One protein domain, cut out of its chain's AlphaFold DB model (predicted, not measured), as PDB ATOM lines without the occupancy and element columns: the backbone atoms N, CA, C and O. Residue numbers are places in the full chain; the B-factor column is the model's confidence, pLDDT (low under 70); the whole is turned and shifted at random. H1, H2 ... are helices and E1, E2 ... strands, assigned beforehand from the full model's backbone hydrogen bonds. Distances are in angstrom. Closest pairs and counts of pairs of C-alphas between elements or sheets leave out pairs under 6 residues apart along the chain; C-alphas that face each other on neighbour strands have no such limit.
ATOM      1  N   SER A  34     230.735  -0.215  54.032       85.94
ATOM      2  CA  SER A  34     229.338   0.199  54.186       85.94
ATOM      3  C   SER A  34     229.257   1.588  54.816       85.94
ATOM      4  O   SER A  34     228.506   2.449  54.355       85.94
ATOM      5  N   LEU A  35     230.084   1.852  55.832       86.38
ATOM      6  CA  LEU A  35     230.175   3.161  56.475       86.38
ATOM      7  C   LEU A  35     230.721   4.231  55.527       86.38
ATOM      8  O   LEU A  35     230.226   5.361  55.519       86.38
ATOM      9  N   VAL A  36     231.728   3.873  54.726       86.69
ATOM     10  CA  VAL A  36     232.338   4.744  53.713       86.69
ATOM     11  C   VAL A  36     231.308   5.162  52.662       86.69
ATOM     12  O   VAL A  36     231.139   6.356  52.396       86.69
ATOM     13  N   GLU A  37     230.588   4.195  52.097       87.00
ATOM     14  CA  GLU A  37     229.552   4.422  51.089       87.00
ATOM     15  C   GLU A  37     228.369   5.203  51.658       87.00
ATOM     16  O   GLU A  37     227.913   6.165  51.034       87.00
ATOM     17  N   TYR A  38     227.931   4.861  52.871       88.62
ATOM     18  CA  TYR A  38     226.882   5.589  53.570       88.62
ATOM     19  C   TYR A  38     227.268   7.054  53.791       88.62
ATOM     20  O   TYR A  38     226.484   7.953  53.487       88.62
ATOM     21  N   THR A  39     228.486   7.329  54.274       87.81
ATOM     22  CA  THR A  39     228.968   8.706  54.446       87.81
ATOM     23  C   THR A  39     228.994   9.449  53.113       87.81
ATOM     24  O   THR A  39     228.540  10.591  53.048       87.81
ATOM     25  N   ALA A  40     229.473   8.814  52.043       85.81
ATOM     26  CA  ALA A  40     229.499   9.425  50.721       85.81
ATOM     27  C   ALA A  40     228.090   9.753  50.207       85.81
ATOM     28  O   ALA A  40     227.861  10.841  49.679       85.81
ATOM     29  N   ALA A  41     227.145   8.827  50.375       83.38
ATOM     30  CA  ALA A  41     225.750   9.005  49.993       83.38
ATOM     31  C   ALA A  41     225.085  10.119  50.809       83.38
ATOM     32  O   ALA A  41     224.441  10.990  50.228       83.38
ATOM     33  N   ALA A  42     225.307  10.153  52.126       85.75
ATOM     34  CA  ALA A  42     224.782  11.188  53.010       85.75
ATOM     35  C   ALA A  42     225.318  12.578  52.642       85.75
ATOM     36  O   ALA A  42     224.544  13.524  52.513       85.75
ATOM     37  N   VAL A  43     226.628  12.714  52.400       84.81
ATOM     38  CA  VAL A  43     227.219  13.999  51.995       84.81
ATOM     39  C   VAL A  43     226.692  14.448  50.629       84.81
ATOM     40  O   VAL A  43     226.365  15.623  50.472       84.81
ATOM     41  N   ARG A  44     226.535  13.535  49.657       82.06
ATOM     42  CA  ARG A  44     225.905  13.857  48.362       82.06
ATOM     43  C   ARG A  44     224.454  14.303  48.534       82.06
ATOM     44  O   ARG A  44     224.081  15.326  47.970       82.06
ATOM     45  N   ALA A  45     223.670  13.580  49.329       82.12
ATOM     46  CA  ALA A  45     222.271  13.904  49.585       82.12
ATOM     47  C   ALA A  45     222.122  15.280  50.244       82.12
ATOM     48  O   ALA A  45     221.267  16.052  49.840       82.12
ATOM     49  N   VAL A  46     222.982  15.629  51.205       80.81
ATOM     50  CA  VAL A  46     222.941  16.940  51.875       80.81
ATOM     51  C   VAL A  46     223.470  18.061  50.975       80.81
ATOM     52  O   VAL A  46     223.004  19.194  51.067       80.81
ATOM     53  N   SER A  47     224.403  17.767  50.064       78.25
ATOM     54  CA  SER A  47     224.994  18.781  49.180       78.25
ATOM     55  C   SER A  47     223.978  19.477  48.271       78.25
ATOM     56  O   SER A  47     224.141  20.660  47.995       78.25
ATOM     57  N   SER A  48     222.898  18.799  47.866       73.19
ATOM     58  CA  SER A  48     221.824  19.417  47.077       73.19
ATOM     59  C   SER A  48     220.961  20.393  47.878       73.19
ATOM     60  O   SER A  48     220.276  21.217  47.282       73.19
ATOM     61  N   PHE A  49     220.998  20.325  49.211       70.62
ATOM     62  CA  PHE A  49     220.263  21.236  50.094       70.62
ATOM     63  C   PHE A  49     221.104  22.429  50.557       70.62
ATOM     64  O   PHE A  49     220.563  23.373  51.128       70.62
ATOM     65  N   VAL A  50     222.421  22.408  50.324       66.50
ATOM     66  CA  VAL A  50     223.330  23.472  50.754       66.50
ATOM     67  C   VAL A  50     223.708  24.339  49.549       66.50
ATOM     68  O   VAL A  50     224.427  23.877  48.657       66.50
ATOM     69  N   PRO A  51     223.278  25.614  49.497       53.09
ATOM     70  CA  PRO A  51     223.691  26.510  48.426       53.09
ATOM     71  C   PRO A  51     225.221  26.665  48.432       53.09
ATOM     72  O   PRO A  51     225.831  26.876  49.477       53.09
ATOM     73  N   ARG A  52     225.848  26.570  47.250       59.78
ATOM     74  CA  ARG A  52     227.317  26.602  47.047       59.78
ATOM     75  C   ARG A  52     228.087  25.396  47.614       59.78
ATOM     76  O   ARG A  52     229.281  25.522  47.893       59.78
ATOM     77  N   ALA A  53     227.462  24.221  47.748       61.81
ATOM     78  CA  ALA A  53     228.154  22.970  48.081       61.81
ATOM     79  C   ALA A  53     229.094  22.500  46.952       61.81
ATOM     80  O   ALA A  53     228.810  21.546  46.225       61.81
ATOM     81  N   SER A  54     230.228  23.185  46.809       73.81
ATOM     82  CA  SER A  54     231.259  22.862  45.828       73.81
ATOM     83  C   SER A  54     231.843  21.467  46.066       73.81
ATOM     84  O   SER A  54     231.779  20.911  47.169       73.81
ATOM     85  N   CYS A  55     232.459  20.906  45.024       77.25
ATOM     86  CA  CYS A  55     233.201  19.645  45.089       77.25
ATOM     87  C   CYS A  55     234.212  19.627  46.255       77.25
ATOM     88  O   CYS A  55     234.351  18.610  46.936       77.25
ATOM     89  N   LEU A  56     234.844  20.769  46.549       76.94
ATOM     90  CA  LEU A  56     235.775  20.935  47.663       76.94
ATOM     91  C   LEU A  56     235.089  20.788  49.026       76.94
ATOM     92  O   LEU A  56     235.561  20.022  49.863       76.94
ATOM     93  N   THR A  57     233.957  21.461  49.243       81.25
ATOM     94  CA  THR A  57     233.203  21.361  50.504       81.25
ATOM     95  C   THR A  57     232.730  19.927  50.747       81.25
ATOM     96  O   THR A  57     232.845  19.417  51.859       81.25
ATOM     97  N   GLN A  58     232.266  19.233  49.704       83.44
ATOM     98  CA  GLN A  58     231.862  17.827  49.809       83.44
ATOM     99  C   GLN A  58     233.044  16.912  50.163       83.44
ATOM    100  O   GLN A  58     232.914  16.031  51.022       83.44
ATOM    101  N   ALA A  59     234.207  17.129  49.540       84.50
ATOM    102  CA  ALA A  59     235.409  16.347  49.803       84.50
ATOM    103  C   ALA A  59     235.944  16.569  51.229       84.50
ATOM    104  O   ALA A  59     236.261  15.605  51.931       84.50
ATOM    105  N   ILE A  60     235.970  17.823  51.694       82.75
ATOM    106  CA  ILE A  60     236.367  18.166  53.065       82.75
ATOM    107  C   ILE A  60     235.412  17.527  54.073       82.75
ATOM    108  O   ILE A  60     235.867  16.806  54.961       82.75
ATOM    109  N   SER A  61     234.100  17.725  53.920       86.31
ATOM    110  CA  SER A  61     233.098  17.164  54.833       86.31
ATOM    111  C   SER A  61     233.201  15.645  54.932       86.31
ATOM    112  O   SER A  61     233.208  15.092  56.032       86.31
ATOM    113  N   THR A  62     233.358  14.964  53.797       85.94
ATOM    114  CA  THR A  62     233.498  13.503  53.764       85.94
ATOM    115  C   THR A  62     234.762  13.046  54.488       85.94
ATOM    116  O   THR A  62     234.685  12.177  55.350       85.94
ATOM    117  N   SER A  63     235.912  13.666  54.211       85.62
ATOM    118  CA  SER A  63     237.176  13.341  54.885       85.62
ATOM    119  C   SER A  63     237.102  13.561  56.400       85.62
ATOM    120  O   SER A  63     237.526  12.705  57.175       85.62
ATOM    121  N   VAL A  64     236.492  14.666  56.844       85.56
ATOM    122  CA  VAL A  64     236.307  14.959  58.274       85.56
ATOM    123  C   VAL A  64     235.420  13.909  58.947       85.56
ATOM    124  O   VAL A  64     235.773  13.421  60.021       85.56
ATOM    125  N   ILE A  65     234.295  13.531  58.331       86.50
ATOM    126  CA  ILE A  65     233.383  12.520  58.890       86.50
ATOM    127  C   ILE A  65     234.067  11.150  58.965       86.50
ATOM    128  O   ILE A  65     233.988  10.490  60.000       86.50
ATOM    129  N   LEU A  66     234.778  10.740  57.910       84.94
ATOM    130  CA  LEU A  66     235.499   9.465  57.876       84.94
ATOM    131  C   LEU A  66     236.625   9.423  58.918       84.94
ATOM    132  O   LEU A  66     236.715   8.465  59.683       84.94
ATOM    133  N   ARG A  67     237.418  10.494  59.037       83.06
ATOM    134  CA  ARG A  67     238.499  10.588  60.033       83.06
ATOM    135  C   ARG A  67     237.987  10.544  61.467       83.06
ATOM    136  O   ARG A  67     238.603   9.897  62.306       83.06
ATOM    137  N   ARG A  68     236.842  11.175  61.754       81.81
ATOM    138  CA  ARG A  68     236.188  11.081  63.073       81.81
ATOM    139  C   ARG A  68     235.735   9.661  63.415       81.81
ATOM    140  O   ARG A  68     235.636   9.334  64.589       81.81
ATOM    141  N   ARG A  69     235.474   8.830  62.404       81.94
ATOM    142  CA  ARG A  69     235.101   7.414  62.546       81.94
ATOM    143  C   ARG A  69     236.313   6.471  62.520       81.94
ATOM    144  O   ARG A  69     236.130   5.266  62.442       81.94
ATOM    145  N   GLY A  70     237.538   7.005  62.565       82.31
ATOM    146  CA  GLY A  70     238.770   6.213  62.526       82.31
ATOM    147  C   GLY A  70     239.140   5.681  61.138       82.31
ATOM    148  O   GLY A  70     240.073   4.893  61.023       82.31
ATOM    149  N   LEU A  71     238.447   6.113  60.079       80.81
ATOM    150  CA  LEU A  71     238.706   5.652  58.718       80.81
ATOM    151  C   LEU A  71     239.748   6.548  58.026       80.81
ATOM    152  O   LEU A  71     239.533   7.764  57.894       80.81
ATOM    153  N   PRO A  72     240.874   5.981  57.551       78.88
ATOM    154  CA  PRO A  72     241.889   6.747  56.843       78.88
ATOM    155  C   PRO A  72     241.344   7.215  55.488       78.88
ATOM    156  O   PRO A  72     240.959   6.412  54.642       78.88
ATOM    157  N   SER A  73     241.320   8.530  55.270       80.00
ATOM    158  CA  SER A  73     240.868   9.139  54.013       80.00
ATOM    159  C   SER A  73     241.816  10.241  53.540       80.00
ATOM    160  O   SER A  73     242.390  10.989  54.344       80.00
ATOM    161  N   ARG A  74     242.000  10.344  52.223       81.62
ATOM    162  CA  ARG A  74     242.853  11.332  51.554       81.62
ATOM    163  C   ARG A  74     242.001  12.219  50.657       81.62
ATOM    164  O   ARG A  74     241.279  11.714  49.808       81.62
ATOM    165  N   ILE A  75     242.097  13.534  50.828       82.25
ATOM    166  CA  ILE A  75     241.509  14.491  49.884       82.25
ATOM    167  C   ILE A  75     242.517  14.706  48.760       82.25
ATOM    168  O   ILE A  75     243.700  14.929  49.018       82.25
ATOM    169  N   ARG A  76     242.046  14.665  47.520       79.81
ATOM    170  CA  ARG A  76     242.809  15.013  46.326       79.81
ATOM    171  C   ARG A  76     242.118  16.160  45.617       79.81
ATOM    172  O   ARG A  76     240.890  16.204  45.557       79.81
ATOM    173  N   ILE A  77     242.917  17.069  45.078       76.69
ATOM    174  CA  ILE A  77     242.449  18.192  44.273       76.69
ATOM    175  C   ILE A  77     243.167  18.096  42.928       76.69
ATOM    176  O   ILE A  77     244.392  17.978  42.872       76.69
ATOM    177  N   GLY A  78     242.392  18.099  41.853       72.06
ATOM    178  CA  GLY A  78     242.866  18.186  40.481       72.06
ATOM    179  C   GLY A  78     242.361  19.476  39.858       72.06
ATOM    180  O   GLY A  78     241.287  19.963  40.202       72.06
ATOM    181  N   VAL A  79     243.144  20.030  38.944       64.19
ATOM    182  CA  VAL A  79     242.767  21.206  38.157       64.19
ATOM    183  C   VAL A  79     242.893  20.841  36.684       64.19
ATOM    184  O   VAL A  79     243.925  20.295  36.287       64.19
ATOM    185  N   ASP A  80     241.852  21.091  35.889       61.56
ATOM    186  CA  ASP A  80     241.992  21.084  34.430       61.56
ATOM    187  C   ASP A  80     242.615  22.419  34.012       61.56
ATOM    188  O   ASP A  80     242.081  23.484  34.323       61.56
ATOM    189  N   LYS A  81     243.774  22.372  33.354       57.56
ATOM    190  CA  LYS A  81     244.461  23.575  32.867       57.56
ATOM    191  C   LYS A  81     244.203  23.846  31.384       57.56
ATOM    192  O   LYS A  81     244.626  24.890  30.902       57.56
ATOM    193  N   GLU A  82     243.542  22.944  30.656       54.81
ATOM    194  CA  GLU A  82     243.461  23.021  29.190       54.81
ATOM    195  C   GLU A  82     242.101  23.476  28.648       54.81
ATOM    196  O   GLU A  82     241.987  23.754  27.455       54.81
ATOM    197  N   LYS A  83     241.077  23.633  29.495       49.41
ATOM    198  CA  LYS A  83     239.812  24.276  29.110       49.41
ATOM    199  C   LYS A  83     239.762  25.731  29.570       49.41
ATOM    200  O   LYS A  83     239.138  26.068  30.567       49.41
ATOM    201  N   ALA A  84     240.378  26.627  28.804       46.28
ATOM    202  CA  ALA A  84     239.942  28.022  28.820       46.28
ATOM    203  C   ALA A  84     238.540  28.092  28.172       46.28
ATOM    204  O   ALA A  84     238.361  27.486  27.112       46.28
ATOM    205  N   PRO A  85     237.539  28.774  28.767       49.62
ATOM    206  CA  PRO A  85     237.636  29.785  29.826       49.62
ATOM    207  C   PRO A  85     237.229  29.317  31.241       49.62
ATOM    208  O   PRO A  85     237.247  30.124  32.169       49.62
ATOM    209  N   GLU A  86     236.856  28.051  31.439       51.84
ATOM    210  CA  GLU A  86     236.346  27.552  32.723       51.84
ATOM    211  C   GLU A  86     237.427  26.767  33.470       51.84
ATOM    212  O   GLU A  86     237.695  25.599  33.200       51.84
ATOM    213  N   PHE A  87     238.056  27.425  34.446       53.47
ATOM    214  CA  PHE A  87     238.949  26.789  35.411       53.47
ATOM    215  C   PHE A  87     238.165  25.761  36.250       53.47
ATOM    216  O   PHE A  87     237.606  26.081  37.301       53.47
ATOM    217  N   GLU A  88     238.092  24.518  35.777       58.31
ATOM    218  CA  GLU A  88     237.425  23.424  36.480       58.31
ATOM    219  C   GLU A  88     238.385  22.796  37.505       58.31
ATOM    220  O   GLU A  88     239.179  21.897  37.212       58.31
ATOM    221  N   ALA A  89     238.317  23.286  38.746       64.31
ATOM    222  CA  ALA A  89     238.939  22.638  39.896       64.31
ATOM    223  C   ALA A  89     238.007  21.559  40.461       64.31
ATOM    224  O   ALA A  89     236.849  21.824  40.793       64.31
ATOM    225  N   HIS A  90     238.521  20.341  40.623       75.12
ATOM    226  CA  HIS A  90     237.757  19.207  41.126       75.12
ATOM    227  C   HIS A  90     238.421  18.575  42.342       75.12
ATOM    228  O   HIS A  90     239.626  18.336  42.352       75.12
ATOM    229  N   ALA A  91     237.630  18.265  43.366       80.44
ATOM    230  CA  ALA A  91     238.104  17.593  44.569       80.44
ATOM    231  C   ALA A  91     237.415  16.238  44.743       80.44
ATOM    232  O   ALA A  91     236.204  16.110  44.539       80.44
ATOM    233  N   TRP A  92     238.186  15.228  45.139       83.44
ATOM    234  CA  TRP A  92     237.681  13.896  45.455       83.44
ATOM    235  C   TRP A  92     238.334  13.336  46.718       83.44
ATOM    236  O   TRP A  92     239.381  13.811  47.159       83.44
ATOM    237  N   VAL A  93     237.692  12.343  47.332       83.50
ATOM    238  CA  VAL A  93     238.222  11.638  48.506       83.50
ATOM    239  C   VAL A  93     238.534  10.201  48.143       83.50
ATOM    240  O   VAL A  93     237.701   9.510  47.555       83.50
ATOM    241  N   GLU A  94     239.719   9.761  48.539       82.38
ATOM    242  CA  GLU A  94     240.206   8.396  48.407       82.38
ATOM    243  C   GLU A  94     240.268   7.715  49.776       82.38
ATOM    244  O   GLU A  94     240.788   8.282  50.740       82.38
ATOM    245  N   VAL A  95     239.778   6.482  49.850       80.88
ATOM    246  CA  VAL A  95     239.952   5.562  50.982       80.88
ATOM    247  C   VAL A  95     240.582   4.299  50.414       80.88
ATOM    248  O   VAL A  95     240.028   3.735  49.475       80.88
ATOM    249  N   ALA A  96     241.746   3.891  50.928       78.38
ATOM    250  CA  ALA A  96     242.507   2.749  50.397       78.38
ATOM    251  C   ALA A  96     242.601   2.741  48.855       78.38
ATOM    252  O   ALA A  96     242.264   1.758  48.196       78.38
ATOM    253  N   ASP A  97     242.965   3.892  48.282       74.19
ATOM    254  CA  ASP A  97     243.134   4.097  46.834       74.19
ATOM    255  C   ASP A  97     241.862   3.914  45.983       74.19
ATOM    256  O   ASP A  97     241.914   3.928  44.752       74.19
ATOM    257  N   ARG A  98     240.686   3.838  46.622       76.19
ATOM    258  CA  ARG A  98     239.377   3.895  45.962       76.19
ATOM    259  C   ARG A  98     238.733   5.257  46.145       76.19
ATOM    260  O   ARG A  98     238.687   5.792  47.250       76.19
ATOM    261  N   ILE A  99     238.187   5.799  45.062       80.69
ATOM    262  CA  ILE A  99     237.483   7.084  45.072       80.69
ATOM    263  C   ILE A  99     236.068   6.879  45.607       80.69
ATOM    264  O   ILE A  99     235.292   6.103  45.055       80.69
ATOM    265  N   VAL A 100     235.736   7.604  46.671       81.50
ATOM    266  CA  VAL A 100     234.489   7.447  47.436       81.50
ATOM    267  C   VAL A 100     233.485   8.563  47.122       81.50
ATOM    268  O   VAL A 100     232.281   8.334  46.962       81.50
ATOM    269  N   ILE A 101     233.969   9.800  47.010       78.31
ATOM    270  CA  ILE A 101     233.161  10.972  46.660       78.31
ATOM    271  C   ILE A 101     233.968  11.918  45.773       78.31
ATOM    272  O   ILE A 101     235.191  11.963  45.871       78.31
ATOM    273  N   GLY A 102     233.270  12.684  44.936       68.31
ATOM    274  CA  GLY A 102     233.864  13.495  43.878       68.31
ATOM    275  C   GLY A 102     233.849  12.721  42.563       68.31
ATOM    276  O   GLY A 102     234.487  11.683  42.417       68.31
TER     277      GLY A 102
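What this domain is: This is residues 34 to 102 of the 122 residues of the protein "Lasso peptide biosynthesis B2 protein" of Acidobacteria bacterium (UniProt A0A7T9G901). A small antiparallel sheet of three strands has a helical hairpin on it: H2 covers one face, lengthwise over E2, while H1 sits beside H2 and packs on the sheet chiefly at E3, and the other face is bare of helices. The long hairpin E1 and E2 makes much of the longest axis, with its loop, residues 80 to 88, at one end. The 69 printed residues hold two named helices and three named strands, in the order H1 H2 E1 E2 E3; the sheet runs E1 - E2 - E3, and the class is mixed, helices and strands. The whole is compact, with a radius of gyration of the C-alphas of 12.6 A, and spans 39 by 28 by 16 A, only just flat.

How they stand to each other: The sheet is a meander, each strand the antiparallel neighbour of the one before: E1, residues 74 to 79, E2, residues 89 to 95, and E3, residues 98 to 101. E1 and E2 form a hairpin with 156 degrees between their directions; N 76 and O 92 are within hydrogen-bond range at 2.8 A, as are N 90 and O 78 at 2.8 A. E2 and E3 form a second hairpin, at 125 degrees, with N 93 and O 101 at 2.9 A and N 98 and O 95 at 2.9 A. The sheet is only just strongly twisted, with C-alphas up to 4.4 A off its best plane. H2, residues 55 to 68, is on the sheet at a height of 8.4 A; it lies over E2 and runs along the strands, at 13 degrees to E2 on the local plane. Its closest C-alphas to E2 are those of Leu 56 and Ala 91, 5.1 A apart. H1, residues 34 to 47, is also on the sheet, and the closest C-alphas of H1 and E3 are those of Ala 40 and Ile 101, 5.7 A apart. The helices and the sheet make two layers, with H1 and H2 on one face. H1 and H2 touch as a helical hairpin, opposite ways at a steep tilt of 38 degrees; their closest C-alphas, those of Val 43 and Gln 58, are 6.4 A apart. In H1 and H2 every O i to N i+4 pair is within hydrogen-bond range.

Where its parts are: E2 is 20.4 A from first to last C-alpha, E1 16.6 A and E3 9.4 A. H2 measures 20.1 A and H1 19.7 A. C-alpha 34, where H1 begins, is at (229.338, 0.199, 54.186); C-alpha 89, where E2 begins, is at (238.939, 22.638, 39.896); C-alpha 101, where E3 ends, is at (233.161, 10.972, 46.660).

The domain as a whole: The two C-alphas farthest apart, those of Gly 70 and Pro 85, are 40.3 A apart. The printed part has no cut and no long link. The mean pLDDT of the printed part is 76.0; residues 50 to 53, 79 to 89 and 102 are under 70.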